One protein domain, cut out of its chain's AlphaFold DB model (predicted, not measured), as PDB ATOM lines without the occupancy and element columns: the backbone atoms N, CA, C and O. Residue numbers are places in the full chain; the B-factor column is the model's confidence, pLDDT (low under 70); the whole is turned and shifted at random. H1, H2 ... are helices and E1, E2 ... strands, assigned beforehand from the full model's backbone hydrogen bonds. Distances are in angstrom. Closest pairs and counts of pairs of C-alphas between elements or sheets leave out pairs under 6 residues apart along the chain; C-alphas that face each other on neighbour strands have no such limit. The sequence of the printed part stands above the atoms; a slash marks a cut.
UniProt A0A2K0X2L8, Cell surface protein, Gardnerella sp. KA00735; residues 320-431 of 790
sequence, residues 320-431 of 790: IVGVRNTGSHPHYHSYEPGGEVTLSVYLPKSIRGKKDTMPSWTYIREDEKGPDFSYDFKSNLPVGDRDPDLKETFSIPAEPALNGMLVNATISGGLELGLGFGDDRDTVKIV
ATOM      1  N   ILE A 320     134.618 163.450 164.193       83.88
ATOM      2  CA  ILE A 320     134.608 163.747 162.763       83.88
ATOM      3  C   ILE A 320     134.107 165.182 162.577       83.88
ATOM      4  O   ILE A 320     132.999 165.554 162.967       83.88
ATOM      5  N   VAL A 321     134.950 165.994 161.946       76.25
ATOM      6  CA  VAL A 321     134.674 167.383 161.571       76.25
ATOM      7  C   VAL A 321     134.643 167.515 160.048       76.25
ATOM      8  O   VAL A 321     135.184 166.671 159.333       76.25
ATOM      9  N   GLY A 322     133.993 168.565 159.546       73.31
ATOM     10  CA  GLY A 322     133.750 168.762 158.110       73.31
ATOM     11  C   GLY A 322     132.395 168.256 157.607       73.31
ATOM     12  O   GLY A 322     132.090 168.399 156.423       73.31
ATOM     13  N   VAL A 323     131.561 167.699 158.494       75.62
ATOM     14  CA  VAL A 323     130.200 167.242 158.177       75.62
ATOM     15  C   VAL A 323     129.284 168.440 157.903       75.62
ATOM     16  O   VAL A 323     129.061 169.261 158.788       75.62
ATOM     17  N   ARG A 324     128.696 168.520 156.705       70.81
ATOM     18  CA  ARG A 324     127.619 169.479 156.397       70.81
ATOM     19  C   ARG A 324     126.260 168.928 156.866       70.81
ATOM     20  O   ARG A 324     125.428 168.572 156.043       70.81
ATOM     21  N   ASN A 325     126.050 168.802 158.182       59.62
ATOM     22  CA  ASN A 325     124.769 168.378 158.792       59.62
ATOM     23  C   ASN A 325     124.182 169.387 159.810       59.62
ATOM     24  O   ASN A 325     123.119 169.133 160.373       59.62
ATOM     25  N   THR A 326     124.827 170.539 160.007       44.81
ATOM     26  CA  THR A 326     124.367 171.663 160.846       44.81
ATOM     27  C   THR A 326     124.008 172.881 159.987       44.81
ATOM     28  O   THR A 326     124.784 173.222 159.099       44.81
ATOM     29  N   GLY A 327     122.871 173.543 160.241       45.31
ATOM     30  CA  GLY A 327     122.418 174.749 159.516       45.31
ATOM     31  C   GLY A 327     120.967 174.659 159.015       45.31
ATOM     32  O   GLY A 327     120.270 173.682 159.299       45.31
ATOM     33  N   SER A 328     120.492 175.657 158.252       44.34
ATOM     34  CA  SER A 328     119.092 175.684 157.767       44.34
ATOM     35  C   SER A 328     118.780 174.720 156.619       44.34
ATOM     36  O   SER A 328     117.644 174.247 156.530       44.34
ATOM     37  N   HIS A 329     119.768 174.367 155.791       53.22
ATOM     38  CA  HIS A 329     119.634 173.314 154.777       53.22
ATOM     39  C   HIS A 329     120.934 172.503 154.618       53.22
ATOM     40  O   HIS A 329     121.666 172.665 153.637       53.22
ATOM     41  N   PRO A 330     121.295 171.669 155.606       58.75
ATOM     42  CA  PRO A 330     122.660 171.184 155.723       58.75
ATOM     43  C   PRO A 330     122.878 169.888 154.934       58.75
ATOM     44  O   PRO A 330     122.323 168.836 155.256       58.75
ATOM     45  N   HIS A 331     123.676 169.998 153.871       69.25
ATOM     46  CA  HIS A 331     123.993 168.919 152.941       69.25
ATOM     47  C   HIS A 331     125.212 169.283 152.066       69.25
ATOM     48  O   HIS A 331     125.730 170.399 152.141       69.25
ATOM     49  N   TYR A 332     125.667 168.355 151.221       78.56
ATOM     50  CA  TYR A 332     126.592 168.651 150.117       78.56
ATOM     51  C   TYR A 332     125.831 168.684 148.786       78.56
ATOM     52  O   TYR A 332     124.958 167.842 148.585       78.56
ATOM     53  N   HIS A 333     126.218 169.586 147.879       77.06
ATOM     54  CA  HIS A 333     125.784 169.589 146.479       77.06
ATOM     55  C   HIS A 333     126.678 168.704 145.614       77.06
ATOM     56  O   HIS A 333     127.901 168.664 145.791       77.06
ATOM     57  N   SER A 334     126.097 168.052 144.614       84.00
ATOM     58  CA  SER A 334     126.821 167.129 143.752       84.00
ATOM     59  C   SER A 334     127.752 167.851 142.777       84.00
ATOM     60  O   SER A 334     127.344 168.724 142.009       84.00
ATOM     61  N   TYR A 335     129.024 167.445 142.771       83.50
ATOM     62  CA  TYR A 335     130.079 167.991 141.903       83.50
ATOM     63  C   TYR A 335     130.292 169.518 141.980       83.50
ATOM     64  O   TYR A 335     130.767 170.140 141.029       83.50
ATOM     65  N   GLU A 336     129.984 170.123 143.125       75.94
ATOM     66  CA  GLU A 336     130.300 171.519 143.432       75.94
ATOM     67  C   GLU A 336     131.822 171.754 143.551       75.94
ATOM     68  O   GLU A 336     132.502 170.985 144.242       75.94
ATOM     69  N   PRO A 337     132.398 172.802 142.922       65.25
ATOM     70  CA  PRO A 337     133.820 173.117 143.046       65.25
ATOM     71  C   PRO A 337     134.220 173.353 144.506       65.25
ATOM     72  O   PRO A 337     133.823 174.340 145.115       65.25
ATOM     73  N   GLY A 338     135.008 172.444 145.083       62.62
ATOM     74  CA  GLY A 338     135.375 172.498 146.503       62.62
ATOM     75  C   GLY A 338     134.303 171.996 147.480       62.62
ATOM     76  O   GLY A 338     134.571 171.975 148.677       62.62
ATOM     77  N   GLY A 339     133.147 171.535 146.991       69.44
ATOM     78  CA  GLY A 339     132.083 170.890 147.770       69.44
ATOM     79  C   GLY A 339     132.255 169.376 147.958       69.44
ATOM     80  O   GLY A 339     131.286 168.687 148.264       69.44
ATOM     81  N   GLU A 340     133.466 168.839 147.765       79.50
ATOM     82  CA  GLU A 340     133.786 167.438 148.074       79.50
ATOM     83  C   GLU A 340     133.456 167.101 149.538       79.50
ATOM     84  O   GLU A 340     133.654 167.930 150.435       79.50
ATOM     85  N   VAL A 341     133.017 165.864 149.801       84.31
ATOM     86  CA  VAL A 341     132.744 165.374 151.162       84.31
ATOM     87  C   VAL A 341     134.075 165.177 151.883       84.31
ATOM     88  O   VAL A 341     134.650 164.091 151.872       84.31
ATOM     89  N   THR A 342     134.569 166.273 152.457       82.25
ATOM     90  CA  THR A 342     135.895 166.414 153.063       82.25
ATOM     91  C   THR A 342     135.764 166.345 154.580       82.25
ATOM     92  O   THR A 342     135.250 167.270 155.206       82.25
ATOM     93  N   LEU A 343     136.210 165.236 155.167       83.88
ATOM     94  CA  LEU A 343     136.082 164.928 156.589       83.88
ATOM     95  C   LEU A 343     137.462 164.747 157.221       83.88
ATOM     96  O   LEU A 343     138.289 163.999 156.701       83.88
ATOM     97  N   SER A 344     137.694 165.369 158.371       82.94
ATOM     98  CA  SER A 344     138.919 165.205 159.168       82.94
ATOM     99  C   SER A 344     138.560 164.709 160.574       82.94
ATOM    100  O   SER A 344     137.409 164.821 160.992       82.94
ATOM    101  N   VAL A 345     139.530 164.185 161.330       83.44
ATOM    102  CA  VAL A 345     139.329 163.873 162.757       83.44
ATOM    103  C   VAL A 345     139.928 164.970 163.634       83.44
ATOM    104  O   VAL A 345     141.139 165.195 163.637       83.44
ATOM    105  N   TYR A 346     139.081 165.615 164.431       80.88
ATOM    106  CA  TYR A 346     139.486 166.390 165.594       80.88
ATOM    107  C   TYR A 346     139.874 165.435 166.735       80.88
ATOM    108  O   TYR A 346     139.136 164.509 167.080       80.88
ATOM    109  N   LEU A 347     141.062 165.655 167.303       82.88
ATOM    110  CA  LEU A 347     141.659 164.811 168.340       82.88
ATOM    111  C   LEU A 347     141.608 165.510 169.713       82.88
ATOM    112  O   LEU A 347     142.093 166.648 169.794       82.88
ATOM    113  N   PRO A 348     141.159 164.830 170.788       82.88
ATOM    114  CA  PRO A 348     141.276 165.284 172.174       82.88
ATOM    115  C   PRO A 348     142.631 165.898 172.515       82.88
ATOM    116  O   PRO A 348     143.678 165.390 172.095       82.88
ATOM    117  N   LYS A 349     142.646 166.938 173.356       82.31
ATOM    118  CA  LYS A 349     143.882 167.540 173.902       82.31
ATOM    119  C   LYS A 349     144.770 166.493 174.586       82.31
ATOM    120  O   LYS A 349     145.990 166.619 174.564       82.31
ATOM    121  N   SER A 350     144.170 165.431 175.131       81.88
ATOM    122  CA  SER A 350     144.853 164.294 175.761       81.88
ATOM    123  C   SER A 350     145.694 163.438 174.799       81.88
ATOM    124  O   SER A 350     146.618 162.758 175.256       81.88
ATOM    125  N   ILE A 351     145.415 163.447 173.486       84.31
ATOM    126  CA  ILE A 351     146.154 162.657 172.479       84.31
ATOM    127  C   ILE A 351     146.728 163.474 171.310       84.31
ATOM    128  O   ILE A 351     147.551 162.956 170.556       84.31
ATOM    129  N   ARG A 352     146.346 164.744 171.157       80.62
ATOM    130  CA  ARG A 352     146.808 165.628 170.078       80.62
ATOM    131  C   ARG A 352     148.340 165.717 170.034       80.62
ATOM    132  O   ARG A 352     148.982 166.062 171.021       80.62
ATOM    133  N   GLY A 353     148.929 165.406 168.878       75.25
ATOM    134  CA  GLY A 353     150.385 165.416 168.682       75.25
ATOM    135  C   GLY A 353     151.133 164.176 169.197       75.25
ATOM    136  O   GLY A 353     152.356 164.116 169.055       75.25
ATOM    137  N   LYS A 354     150.440 163.167 169.752       82.81
ATOM    138  CA  LYS A 354     151.016 161.822 169.919       82.81
ATOM    139  C   LYS A 354     151.269 161.185 168.544       82.81
ATOM    140  O   LYS A 354     150.738 161.620 167.524       82.81
ATOM    141  N   LYS A 355     152.109 160.149 168.512       80.38
ATOM    142  CA  LYS A 355     152.275 159.307 167.319       80.38
ATOM    143  C   LYS A 355     151.086 158.366 167.155       80.38
ATOM    144  O   LYS A 355     150.305 158.183 168.083       80.38
ATOM    145  N   ASP A 356     150.984 157.791 165.960       77.31
ATOM    146  CA  ASP A 356     150.051 156.713 165.616       77.31
ATOM    147  C   ASP A 356     148.554 157.102 165.687       77.31
ATOM    148  O   ASP A 356     147.676 156.293 165.397       77.31
ATOM    149  N   THR A 357     148.261 158.394 165.896       85.19
ATOM    150  CA  THR A 357     146.928 159.019 165.809       85.19
ATOM    151  C   THR A 357     146.436 159.223 164.364       85.19
ATOM    152  O   THR A 357     145.751 160.203 164.076       85.19
ATOM    153  N   MET A 358     146.824 158.353 163.427       86.44
ATOM    154  CA  MET A 358     146.368 158.419 162.034       86.44
ATOM    155  C   MET A 358     144.955 157.816 161.933       86.44
ATOM    156  O   MET A 358     144.777 156.666 162.354       86.44
ATOM    157  N   PRO A 359     143.956 158.529 161.380       88.38
ATOM    158  CA  PRO A 359     142.613 157.981 161.232       88.38
ATOM    159  C   PRO A 359     142.539 156.843 160.213       88.38
ATOM    160  O   PRO A 359     143.080 156.924 159.109       88.38
ATOM    161  N   SER A 360     141.811 155.799 160.594       87.88
ATOM    162  CA  SER A 360     141.326 154.721 159.734       87.88
ATOM    163  C   SER A 360     139.889 155.032 159.320       87.88
ATOM    164  O   SER A 360     138.991 154.982 160.165       87.88
ATOM    165  N   TRP A 361     139.660 155.311 158.037       88.38
ATOM    166  CA  TRP A 361     138.336 155.620 157.490       88.38
ATOM    167  C   TRP A 361     137.669 154.396 156.854       88.38
ATOM    168  O   TRP A 361     138.298 153.609 156.146       88.38
ATOM    169  N   THR A 362     136.364 154.263 157.093       87.44
ATOM    170  CA  THR A 362     135.505 153.139 156.677       87.44
ATOM    171  C   THR A 362     134.098 153.658 156.360       87.44
ATOM    172  O   THR A 362     133.676 154.641 156.963       87.44
ATOM    173  N   TYR A 363     133.376 153.057 155.407       88.38
ATOM    174  CA  TYR A 363     132.024 153.510 155.045       88.38
ATOM    175  C   TYR A 363     131.164 152.449 154.335       88.38
ATOM    176  O   TYR A 363     131.676 151.566 153.632       88.38
ATOM    177  N   ILE A 364     129.838 152.613 154.431       87.31
ATOM    178  CA  ILE A 364     128.824 151.863 153.665       87.31
ATOM    179  C   ILE A 364     127.780 152.819 153.067       87.31
ATOM    180  O   ILE A 364     127.234 153.665 153.783       87.31
ATOM    181  N   ARG A 365     127.492 152.701 151.762       89.50
ATOM    182  CA  ARG A 365     126.410 153.471 151.111       89.50
ATOM    183  C   ARG A 365     125.035 152.917 151.489       89.50
ATOM    184  O   ARG A 365     124.927 151.768 151.906       89.50
ATOM    185  N   GLU A 366     123.975 153.701 151.304       87.25
ATOM    186  CA  GLU A 366     122.601 153.246 151.573       87.25
ATOM    187  C   GLU A 366     122.208 152.035 150.702       87.25
ATOM    188  O   GLU A 366     121.657 151.066 151.215       87.25
ATOM    189  N   ASP A 367     122.586 152.016 149.416       88.12
ATOM    190  CA  ASP A 367     122.304 150.898 148.498       88.12
ATOM    191  C   ASP A 367     123.120 149.621 148.783       88.12
ATOM    192  O   ASP A 367     122.829 148.560 148.231       88.12
ATOM    193  N   GLU A 368     124.127 149.718 149.656       86.50
ATOM    194  CA  GLU A 368     124.976 148.607 150.100       86.50
ATOM    195  C   GLU A 368     124.479 147.977 151.415       86.50
ATOM    196  O   GLU A 368     124.951 146.903 151.799       86.50
ATOM    197  N   LYS A 369     123.513 148.603 152.105       84.62
ATOM    198  CA  LYS A 369     122.931 148.082 153.348       84.62
ATOM    199  C   LYS A 369     121.985 146.914 153.046       84.62
ATOM    200  O   LYS A 369     121.038 147.017 152.265       84.62
ATOM    201  N   GLY A 370     122.239 145.771 153.683       73.94
ATOM    202  CA  GLY A 370     121.314 144.635 153.672       73.94
ATOM    203  C   GLY A 370     120.004 144.961 154.409       73.94
ATOM    204  O   GLY A 370     119.985 145.878 155.225       73.94
ATOM    205  N   PRO A 371     118.912 144.202 154.185       73.75
ATOM    206  CA  PRO A 371     117.651 144.426 154.902       73.75
ATOM    207  C   PRO A 371     117.785 144.198 156.417       73.75
ATOM    208  O   PRO A 371     117.009 144.750 157.186       73.75
ATOM    209  N   ASP A 372     118.788 143.418 156.826       72.75
ATOM    210  CA  ASP A 372     119.121 143.095 158.215       72.75
ATOM    211  C   ASP A 372     120.246 144.000 158.775       72.75
ATOM    212  O   ASP A 372     120.819 143.710 159.826       72.75
ATOM    213  N   PHE A 373     120.622 145.076 158.065       73.75
ATOM    214  CA  PHE A 373     121.667 145.999 158.511       73.75
ATOM    215  C   PHE A 373     121.158 146.882 159.657       73.75
ATOM    216  O   PHE A 373     120.369 147.802 159.452       73.75
ATOM    217  N   SER A 374     121.674 146.631 160.858       67.69
ATOM    218  CA  SER A 374     121.546 147.512 162.018       67.69
ATOM    219  C   SER A 374     122.936 147.913 162.505       67.69
ATOM    220  O   SER A 374     123.842 147.075 162.559       67.69
ATOM    221  N   TYR A 375     123.113 149.185 162.861       67.56
ATOM    222  CA  TYR A 375     124.368 149.700 163.400       67.56
ATOM    223  C   TYR A 375     124.148 150.393 164.747       67.56
ATOM    224  O   TYR A 375     123.613 151.497 164.792       67.56
ATOM    225  N   ASP A 376     124.585 149.744 165.830       66.69
ATOM    226  CA  ASP A 376     124.741 150.372 167.143       66.69
ATOM    227  C   ASP A 376     126.195 150.819 167.326       66.69
ATOM    228  O   ASP A 376     127.113 149.997 167.394       66.69
ATOM    229  N   PHE A 377     126.387 152.132 167.444       59.03
ATOM    230  CA  PHE A 377     127.673 152.772 167.709       59.03
ATOM    231  C   PHE A 377     128.345 152.269 169.003       59.03
ATOM    232  O   PHE A 377     129.571 152.228 169.083       59.03
ATOM    233  N   LYS A 378     127.565 151.845 170.011       57.41
ATOM    234  CA  LYS A 378     128.086 151.415 171.320       57.41
ATOM    235  C   LYS A 378     128.593 149.971 171.344       57.41
ATOM    236  O   LYS A 378     129.397 149.645 172.217       57.41
ATOM    237  N   SER A 379     128.152 149.109 170.423       56.25
ATOM    238  CA  SER A 379     128.511 147.681 170.415       56.25
ATOM    239  C   SER A 379     129.249 147.198 169.166       56.25
ATOM    240  O   SER A 379     129.905 146.155 169.224       56.25
ATOM    241  N   ASN A 380     129.138 147.893 168.031       57.19
ATOM    242  CA  ASN A 380     129.619 147.376 166.750       57.19
ATOM    243  C   ASN A 380     131.052 147.804 166.386       57.19
ATOM    244  O   ASN A 380     131.591 148.825 166.815       57.19
ATOM    245  N   LEU A 381     131.669 146.985 165.533       58.25
ATOM    246  CA  LEU A 381     132.941 147.273 164.867       58.25
ATOM    247  C   LEU A 381     132.752 148.270 163.698       58.25
ATOM    248  O   LEU A 381     131.617 148.460 163.255       58.25
ATOM    249  N   PRO A 382     133.836 148.893 163.187       59.06
ATOM    250  CA  PRO A 382     133.815 149.824 162.053       59.06
ATOM    251  C   PRO A 382     132.946 149.410 160.856       59.06
ATOM    252  O   PRO A 382     132.859 148.238 160.486       59.06
ATOM    253  N   VAL A 383     132.311 150.403 160.229       59.66
ATOM    254  CA  VAL A 383     131.258 150.190 159.227       59.66
ATOM    255  C   VAL A 383     131.825 149.885 157.832       59.66
ATOM    256  O   VAL A 383     132.236 150.793 157.112       59.66
ATOM    257  N   GLY A 384     131.733 148.625 157.396       54.56
ATOM    258  CA  GLY A 384     131.785 148.243 155.976       54.56
ATOM    259  C   GLY A 384     132.777 147.130 155.606       54.56
ATOM    260  O   GLY A 384     133.848 146.998 156.185       54.56
ATOM    261  N   ASP A 385     132.429 146.350 154.575       48.38
ATOM    262  CA  ASP A 385     133.257 145.287 153.963       48.38
ATOM    263  C   ASP A 385     134.332 145.882 153.022       48.38
ATOM    264  O   ASP A 385     134.357 145.622 151.812       48.38
ATOM    265  N   ARG A 386     135.170 146.778 153.562       62.94
ATOM    266  CA  ARG A 386     136.243 147.492 152.849       62.94
ATOM    267  C   ARG A 386     137.507 147.563 153.703       62.94
ATOM    268  O   ARG A 386     137.426 147.803 154.902       62.94
ATOM    269  N   ASP A 387     138.664 147.395 153.063       66.94
ATOM    270  CA  ASP A 387     139.962 147.653 153.697       66.94
ATOM    271  C   ASP A 387     140.006 149.127 154.173       66.94
ATOM    272  O   ASP A 387     139.660 150.010 153.379       66.94
ATOM    273  N   PRO A 388     140.391 149.418 155.432       74.38
ATOM    274  CA  PRO A 388     140.374 150.777 155.973       74.38
ATOM    275  C   PRO A 388     141.406 151.687 155.297       74.38
ATOM    276  O   PRO A 388     142.552 151.291 155.067       74.38
ATOM    277  N   ASP A 389     141.009 152.927 155.020       77.94
ATOM    278  CA  ASP A 389     141.856 153.927 154.364       77.94
ATOM    279  C   ASP A 389     142.554 154.798 155.426       77.94
ATOM    280  O   ASP A 389     141.895 155.507 156.188       77.94
ATOM    281  N   LEU A 390     143.885 154.706 155.518       81.88
ATOM    282  CA  LEU A 390     144.694 155.373 156.548       81.88
ATOM    283  C   LEU A 390     145.154 156.756 156.068       81.88
ATOM    284  O   LEU A 390     146.167 156.867 155.370       81.88
ATOM    285  N   LYS A 391     144.397 157.803 156.420       83.75
ATOM    286  CA  LYS A 391     144.580 159.184 155.934       83.75
ATOM    287  C   LYS A 391     144.162 160.221 156.976       83.75
ATOM    288  O   LYS A 391     143.191 160.020 157.696       83.75
ATOM    289  N   GLU A 392     144.833 161.372 156.976       81.56
ATOM    290  CA  GLU A 392     144.496 162.523 157.835       81.56
ATOM    291  C   GLU A 392     143.071 163.046 157.564       81.56
ATOM    292  O   GLU A 392     142.320 163.326 158.498       81.56
ATOM    293  N   THR A 393     142.697 163.089 156.281       83.44
ATOM    294  CA  THR A 393     141.400 163.555 155.775       83.44
ATOM    295  C   THR A 393     140.843 162.544 154.769       83.44
ATOM    296  O   THR A 393     141.565 162.025 153.911       83.44
ATOM    297  N   PHE A 394     139.542 162.279 154.856       86.94
ATOM    298  CA  PHE A 394     138.749 161.541 153.879       86.94
ATOM    299  C   PHE A 394     138.074 162.543 152.937       86.94
ATOM    300  O   PHE A 394     137.233 163.313 153.384       86.94
ATOM    301  N   SER A 395     138.442 162.544 151.651       86.19
ATOM    302  CA  SER A 395     137.705 163.262 150.601       86.19
ATOM    303  C   SER A 395     137.182 162.285 149.547       86.19
ATOM    304  O   SER A 395     137.896 161.369 149.120       86.19
ATOM    305  N   ILE A 396     135.936 162.506 149.125       88.00
ATOM    306  CA  ILE A 396     135.283 161.877 147.974       88.00
ATOM    307  C   ILE A 396     134.390 162.907 147.250       88.00
ATOM    308  O   ILE A 396     133.894 163.838 147.890       88.00
ATOM    309  N   PRO A 397     134.119 162.740 145.940       88.06
ATOM    310  CA  PRO A 397     133.179 163.602 145.225       88.06
ATOM    311  C   PRO A 397     131.786 163.522 145.850       88.06
ATOM    312  O   PRO A 397     131.272 162.418 146.036       88.06
ATOM    313  N   ALA A 398     131.167 164.667 146.133       87.69
ATOM    314  CA  ALA A 398     129.751 164.713 146.475       87.69
ATOM    315  C   ALA A 398     128.910 164.284 145.259       87.69
ATOM    316  O   ALA A 398     129.107 164.799 144.157       87.69
ATOM    317  N   GLU A 399     128.012 163.319 145.459       90.81
ATOM    318  CA  GLU A 399     127.054 162.825 144.463       90.81
ATOM    319  C   GLU A 399     125.877 162.102 145.157       90.81
ATOM    320  O   GLU A 399     126.058 161.609 146.280       90.81
ATOM    321  N   PRO A 400     124.690 161.946 144.530       89.88
ATOM    322  CA  PRO A 400     123.494 161.468 145.234       89.88
ATOM    323  C   PRO A 400     123.604 160.037 145.775       89.88
ATOM    324  O   PRO A 400     122.937 159.694 146.749       89.88
ATOM    325  N   ALA A 401     124.485 159.201 145.206       90.69
ATOM    326  CA  ALA A 401     124.787 157.865 145.734       90.69
ATOM    327  C   ALA A 401     125.404 157.870 147.151       90.69
ATOM    328  O   ALA A 401     125.477 156.814 147.780       90.69
ATOM    329  N   LEU A 402     125.854 159.021 147.664       90.56
ATOM    330  CA  LEU A 402     126.327 159.165 149.044       90.56
ATOM    331  C   LEU A 402     125.213 159.473 150.051       90.56
ATOM    332  O   LEU A 402     125.472 159.414 151.252       90.56
ATOM    333  N   ASN A 403     123.999 159.817 149.615       88.75
ATOM    334  CA  ASN A 403     122.940 160.184 150.551       88.75
ATOM    335  C   ASN A 403     122.568 158.980 151.440       88.75
ATOM    336  O   ASN A 403     122.272 157.893 150.946       88.75
ATOM    337  N   GLY A 404     122.637 159.157 152.761       85.12
ATOM    338  CA  GLY A 404     122.448 158.084 153.742       85.12
ATOM    339  C   GLY A 404     123.692 157.238 154.037       85.12
ATOM    340  O   GLY A 404     123.666 156.408 154.954       85.12
ATOM    341  N   MET A 405     124.804 157.460 153.327       88.50
ATOM    342  CA  MET A 405     126.076 156.787 153.598       88.50
ATOM    343  C   MET A 405     126.525 157.050 155.041       88.50
ATOM    344  O   MET A 405     126.535 158.191 155.503       88.50
ATOM    345  N   LEU A 406     126.916 155.987 155.743       87.44
ATOM    346  CA  LEU A 406     127.565 156.089 157.051       87.44
ATOM    347  C   LEU A 406     129.077 156.061 156.843       87.44
ATOM    348  O   LEU A 406     129.573 155.154 156.170       87.44
ATOM    349  N   VAL A 407     129.790 157.020 157.433       87.94
ATOM    350  CA  VAL A 407     131.258 157.078 157.465       87.94
ATOM    351  C   VAL A 407     131.711 156.956 158.914       87.94
ATOM    352  O   VAL A 407     131.299 157.748 159.755       87.94
ATOM    353  N   ASN A 408     132.567 155.976 159.195       87.62
ATOM    354  CA  ASN A 408     133.200 155.763 160.493       87.62
ATOM    355  C   ASN A 408     134.702 156.062 160.401       87.62
ATOM    356  O   ASN A 408     135.390 155.543 159.511       87.62
ATOM    357  N   ALA A 409     135.203 156.829 161.366       88.56
ATOM    358  CA  ALA A 409     136.620 157.046 161.620       88.56
ATOM    359  C   ALA A 409     137.029 156.334 162.914       88.56
ATOM    360  O   ALA A 409     136.250 156.224 163.860       88.56
ATOM    361  N   THR A 410     138.262 155.841 162.981       87.12
ATOM    362  CA  THR A 410     138.795 155.194 164.190       87.12
ATOM    363  C   THR A 410     140.291 155.469 164.316       87.12
ATOM    364  O   THR A 410     141.016 155.401 163.323       87.12
ATOM    365  N   ILE A 411     140.764 155.778 165.525       87.38
ATOM    366  CA  ILE A 411     142.189 155.952 165.822       87.38
ATOM    367  C   ILE A 411     142.794 154.624 166.275       87.38
ATOM    368  O   ILE A 411     142.312 153.973 167.202       87.38
ATOM    369  N   SER A 412     143.892 154.231 165.626       78.06
ATOM    370  CA  SER A 412     144.625 153.017 165.989       78.06
ATOM    371  C   SER A 412     145.189 153.127 167.408       78.06
ATOM    372  O   SER A 412     145.827 154.117 167.753       78.06
ATOM    373  N   GLY A 413     144.961 152.105 168.237       75.06
ATOM    374  CA  GLY A 413     145.504 152.059 169.598       75.06
ATOM    375  C   GLY A 413     144.880 153.056 170.584       75.06
ATOM    376  O   GLY A 413     145.513 153.361 171.587       75.06
ATOM    377  N   GLY A 414     143.658 153.559 170.354       79.06
ATOM    378  CA  GLY A 414     143.015 154.552 171.234       79.06
ATOM    379  C   GLY A 414     143.038 154.206 172.734       79.06
ATOM    380  O   GLY A 414     143.373 155.065 173.550       79.06
ATOM    381  N   LEU A 415     142.806 152.936 173.090       78.62
ATOM    382  CA  LEU A 415     142.922 152.433 174.471       78.62
ATOM    383  C   LEU A 415     144.351 152.558 175.043       78.62
ATOM    384  O   LEU A 415     144.522 152.890 176.212       78.62
ATOM    385  N   GLU A 416     145.385 152.329 174.228       83.94
ATOM    386  CA  GLU A 416     146.800 152.487 174.616       83.94
ATOM    387  C   GLU A 416     147.202 153.969 174.718       83.94
ATOM    388  O   GLU A 416     148.079 154.336 175.500       83.94
ATOM    389  N   LEU A 417     146.531 154.839 173.955       85.00
ATOM    390  CA  LEU A 417     146.702 156.292 173.997       85.00
ATOM    391  C   LEU A 417     145.982 156.954 175.187       85.00
ATOM    392  O   LEU A 417     146.296 158.115 175.487       85.00
ATOM    393  N   GLY A 418     145.079 156.233 175.865       84.62
ATOM    394  CA  GLY A 418     144.343 156.666 177.058       84.62
ATOM    395  C   GLY A 418     142.878 157.066 176.833       84.62
ATOM    396  O   GLY A 418     142.307 157.714 177.706       84.62
ATOM    397  N   LEU A 419     142.280 156.724 175.687       85.50
ATOM    398  CA  LEU A 419     140.850 156.926 175.416       85.50
ATOM    399  C   LEU A 419     140.003 155.789 176.015       85.50
ATOM    400  O   LEU A 419     140.489 154.666 176.173       85.50
ATOM    401  N   GLY A 420     138.732 156.060 176.319       82.06
ATOM    402  CA  GLY A 420     137.768 155.032 176.711       82.06
ATOM    403  C   GLY A 420     137.342 154.128 175.546       82.06
ATOM    404  O   GLY A 420     137.620 154.389 174.374       82.06
ATOM    405  N   PHE A 421     136.645 153.035 175.863       80.31
ATOM    406  CA  PHE A 421     136.078 152.154 174.840       80.31
ATOM    407  C   PHE A 421     134.949 152.874 174.090       80.31
ATOM    408  O   PHE A 421     133.943 153.232 174.699       80.31
ATOM    409  N   GLY A 422     135.113 153.068 172.779       78.88
ATOM    410  CA  GLY A 422     134.184 153.848 171.954       78.88
ATOM    411  C   GLY A 422     134.549 155.331 171.833       78.88
ATOM    412  O   GLY A 422     134.043 155.990 170.936       78.88
ATOM    413  N   ASP A 423     135.480 155.842 172.646       86.44
ATOM    414  CA  ASP A 423     136.009 157.209 172.501       86.44
ATOM    415  C   ASP A 423     137.098 157.301 171.413       86.44
ATOM    416  O   ASP A 423     137.488 158.388 170.987       86.44
ATOM    417  N   ASP A 424     137.583 156.142 170.959       86.88
ATOM    418  CA  ASP A 424     138.570 155.932 169.899       86.88
ATOM    419  C   ASP A 424     137.980 155.938 168.478       86.88
ATOM    420  O   ASP A 424     138.718 155.737 167.509       86.88
ATOM    421  N   ARG A 425     136.666 156.145 168.343       85.56
ATOM    422  CA  ARG A 425     135.917 156.128 167.079       85.56
ATOM    423  C   ARG A 425     134.819 157.186 167.062       85.56
ATOM    424  O   ARG A 425     134.367 157.634 168.106       85.56
ATOM    425  N   ASP A 426     134.370 157.528 165.864       85.75
ATOM    426  CA  ASP A 426     133.179 158.345 165.633       85.75
ATOM    427  C   ASP A 426     132.527 157.923 164.303       85.75
ATOM    428  O   ASP A 426     133.199 157.390 163.415       85.75
ATOM    429  N   THR A 427     131.213 158.101 164.166       83.69
ATOM    430  CA  THR A 427     130.440 157.738 162.970       83.69
ATOM    431  C   THR A 427     129.434 158.824 162.624       83.69
ATOM    432  O   THR A 427     128.617 159.216 163.449       83.69
ATOM    433  N   VAL A 428     129.436 159.251 161.361       82.50
ATOM    434  CA  VAL A 428     128.566 160.316 160.850       82.50
ATOM    435  C   VAL A 428     127.768 159.849 159.637       82.50
ATOM    436  O   VAL A 428     128.209 158.995 158.862       82.50
ATOM    437  N   LYS A 429     126.575 160.422 159.459       83.81
ATOM    438  CA  LYS A 429     125.717 160.194 158.292       83.81
ATOM    439  C   LYS A 429     125.891 161.336 157.295       83.81
ATOM    440  O   LYS A 429     125.727 162.497 157.654       83.81
ATOM    441  N   ILE A 430     126.178 161.000 156.042       86.00
ATOM    442  CA  ILE A 430     126.295 161.973 154.954       86.00
ATOM    443  C   ILE A 430     124.919 162.223 154.333       86.00
ATOM    444  O   ILE A 430     124.170 161.285 154.045       86.00
ATOM    445  N   VAL A 431     124.601 163.501 154.134       83.69
ATOM    446  CA  VAL A 431     123.402 163.973 153.435       83.69
ATOM    447  C   VAL A 431     123.852 164.638 152.140       83.69
ATOM    448  O   VAL A 431     124.648 165.576 152.164       83.69
TER     449      VAL A 431
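This is residues 320 to 431 of the 790 residues of the protein "Cell surface protein" of Gardnerella sp. KA00735 (UniProt A0A2K0X2L8). What shape? Amid little regular structure, antiparallel sheets E1-E3 and E2-E4-E5 form a sandwich, face to face. Which parts? Named strands and one helix, E1 E2 E3 E4 H1 E5, hold only 31 of 112 printed residues, mostly strand. It is compact, radius of gyration of the C-alphas 14.5 A, spanning 39 by 35 by 27 A.

Which strands are neighbours? E1, residues 341 to 346, and E3, 393 to 396, have N 343 and O 394 2.8 A apart. E4, 406 to 411, neighbours E2, 359 to 364, with N 362 and O 408 2.9 A apart, and E5, 425 to 429. How far apart are the sheets? Their facing parts are 9.7 A centre to centre. H1, 414 to 417, is not on E4's sheet.

Where does E1 begin? C-alpha 341 is at (132.744, 165.374, 151.162). Where does E5 end? C-alpha 429 is at (125.717, 160.194, 158.292).

Any cut? The printed part has none; links E1 to E2 and E2 to E3 are long. Where is confidence low? Residues 374 to 387, among others, have pLDDT under 70.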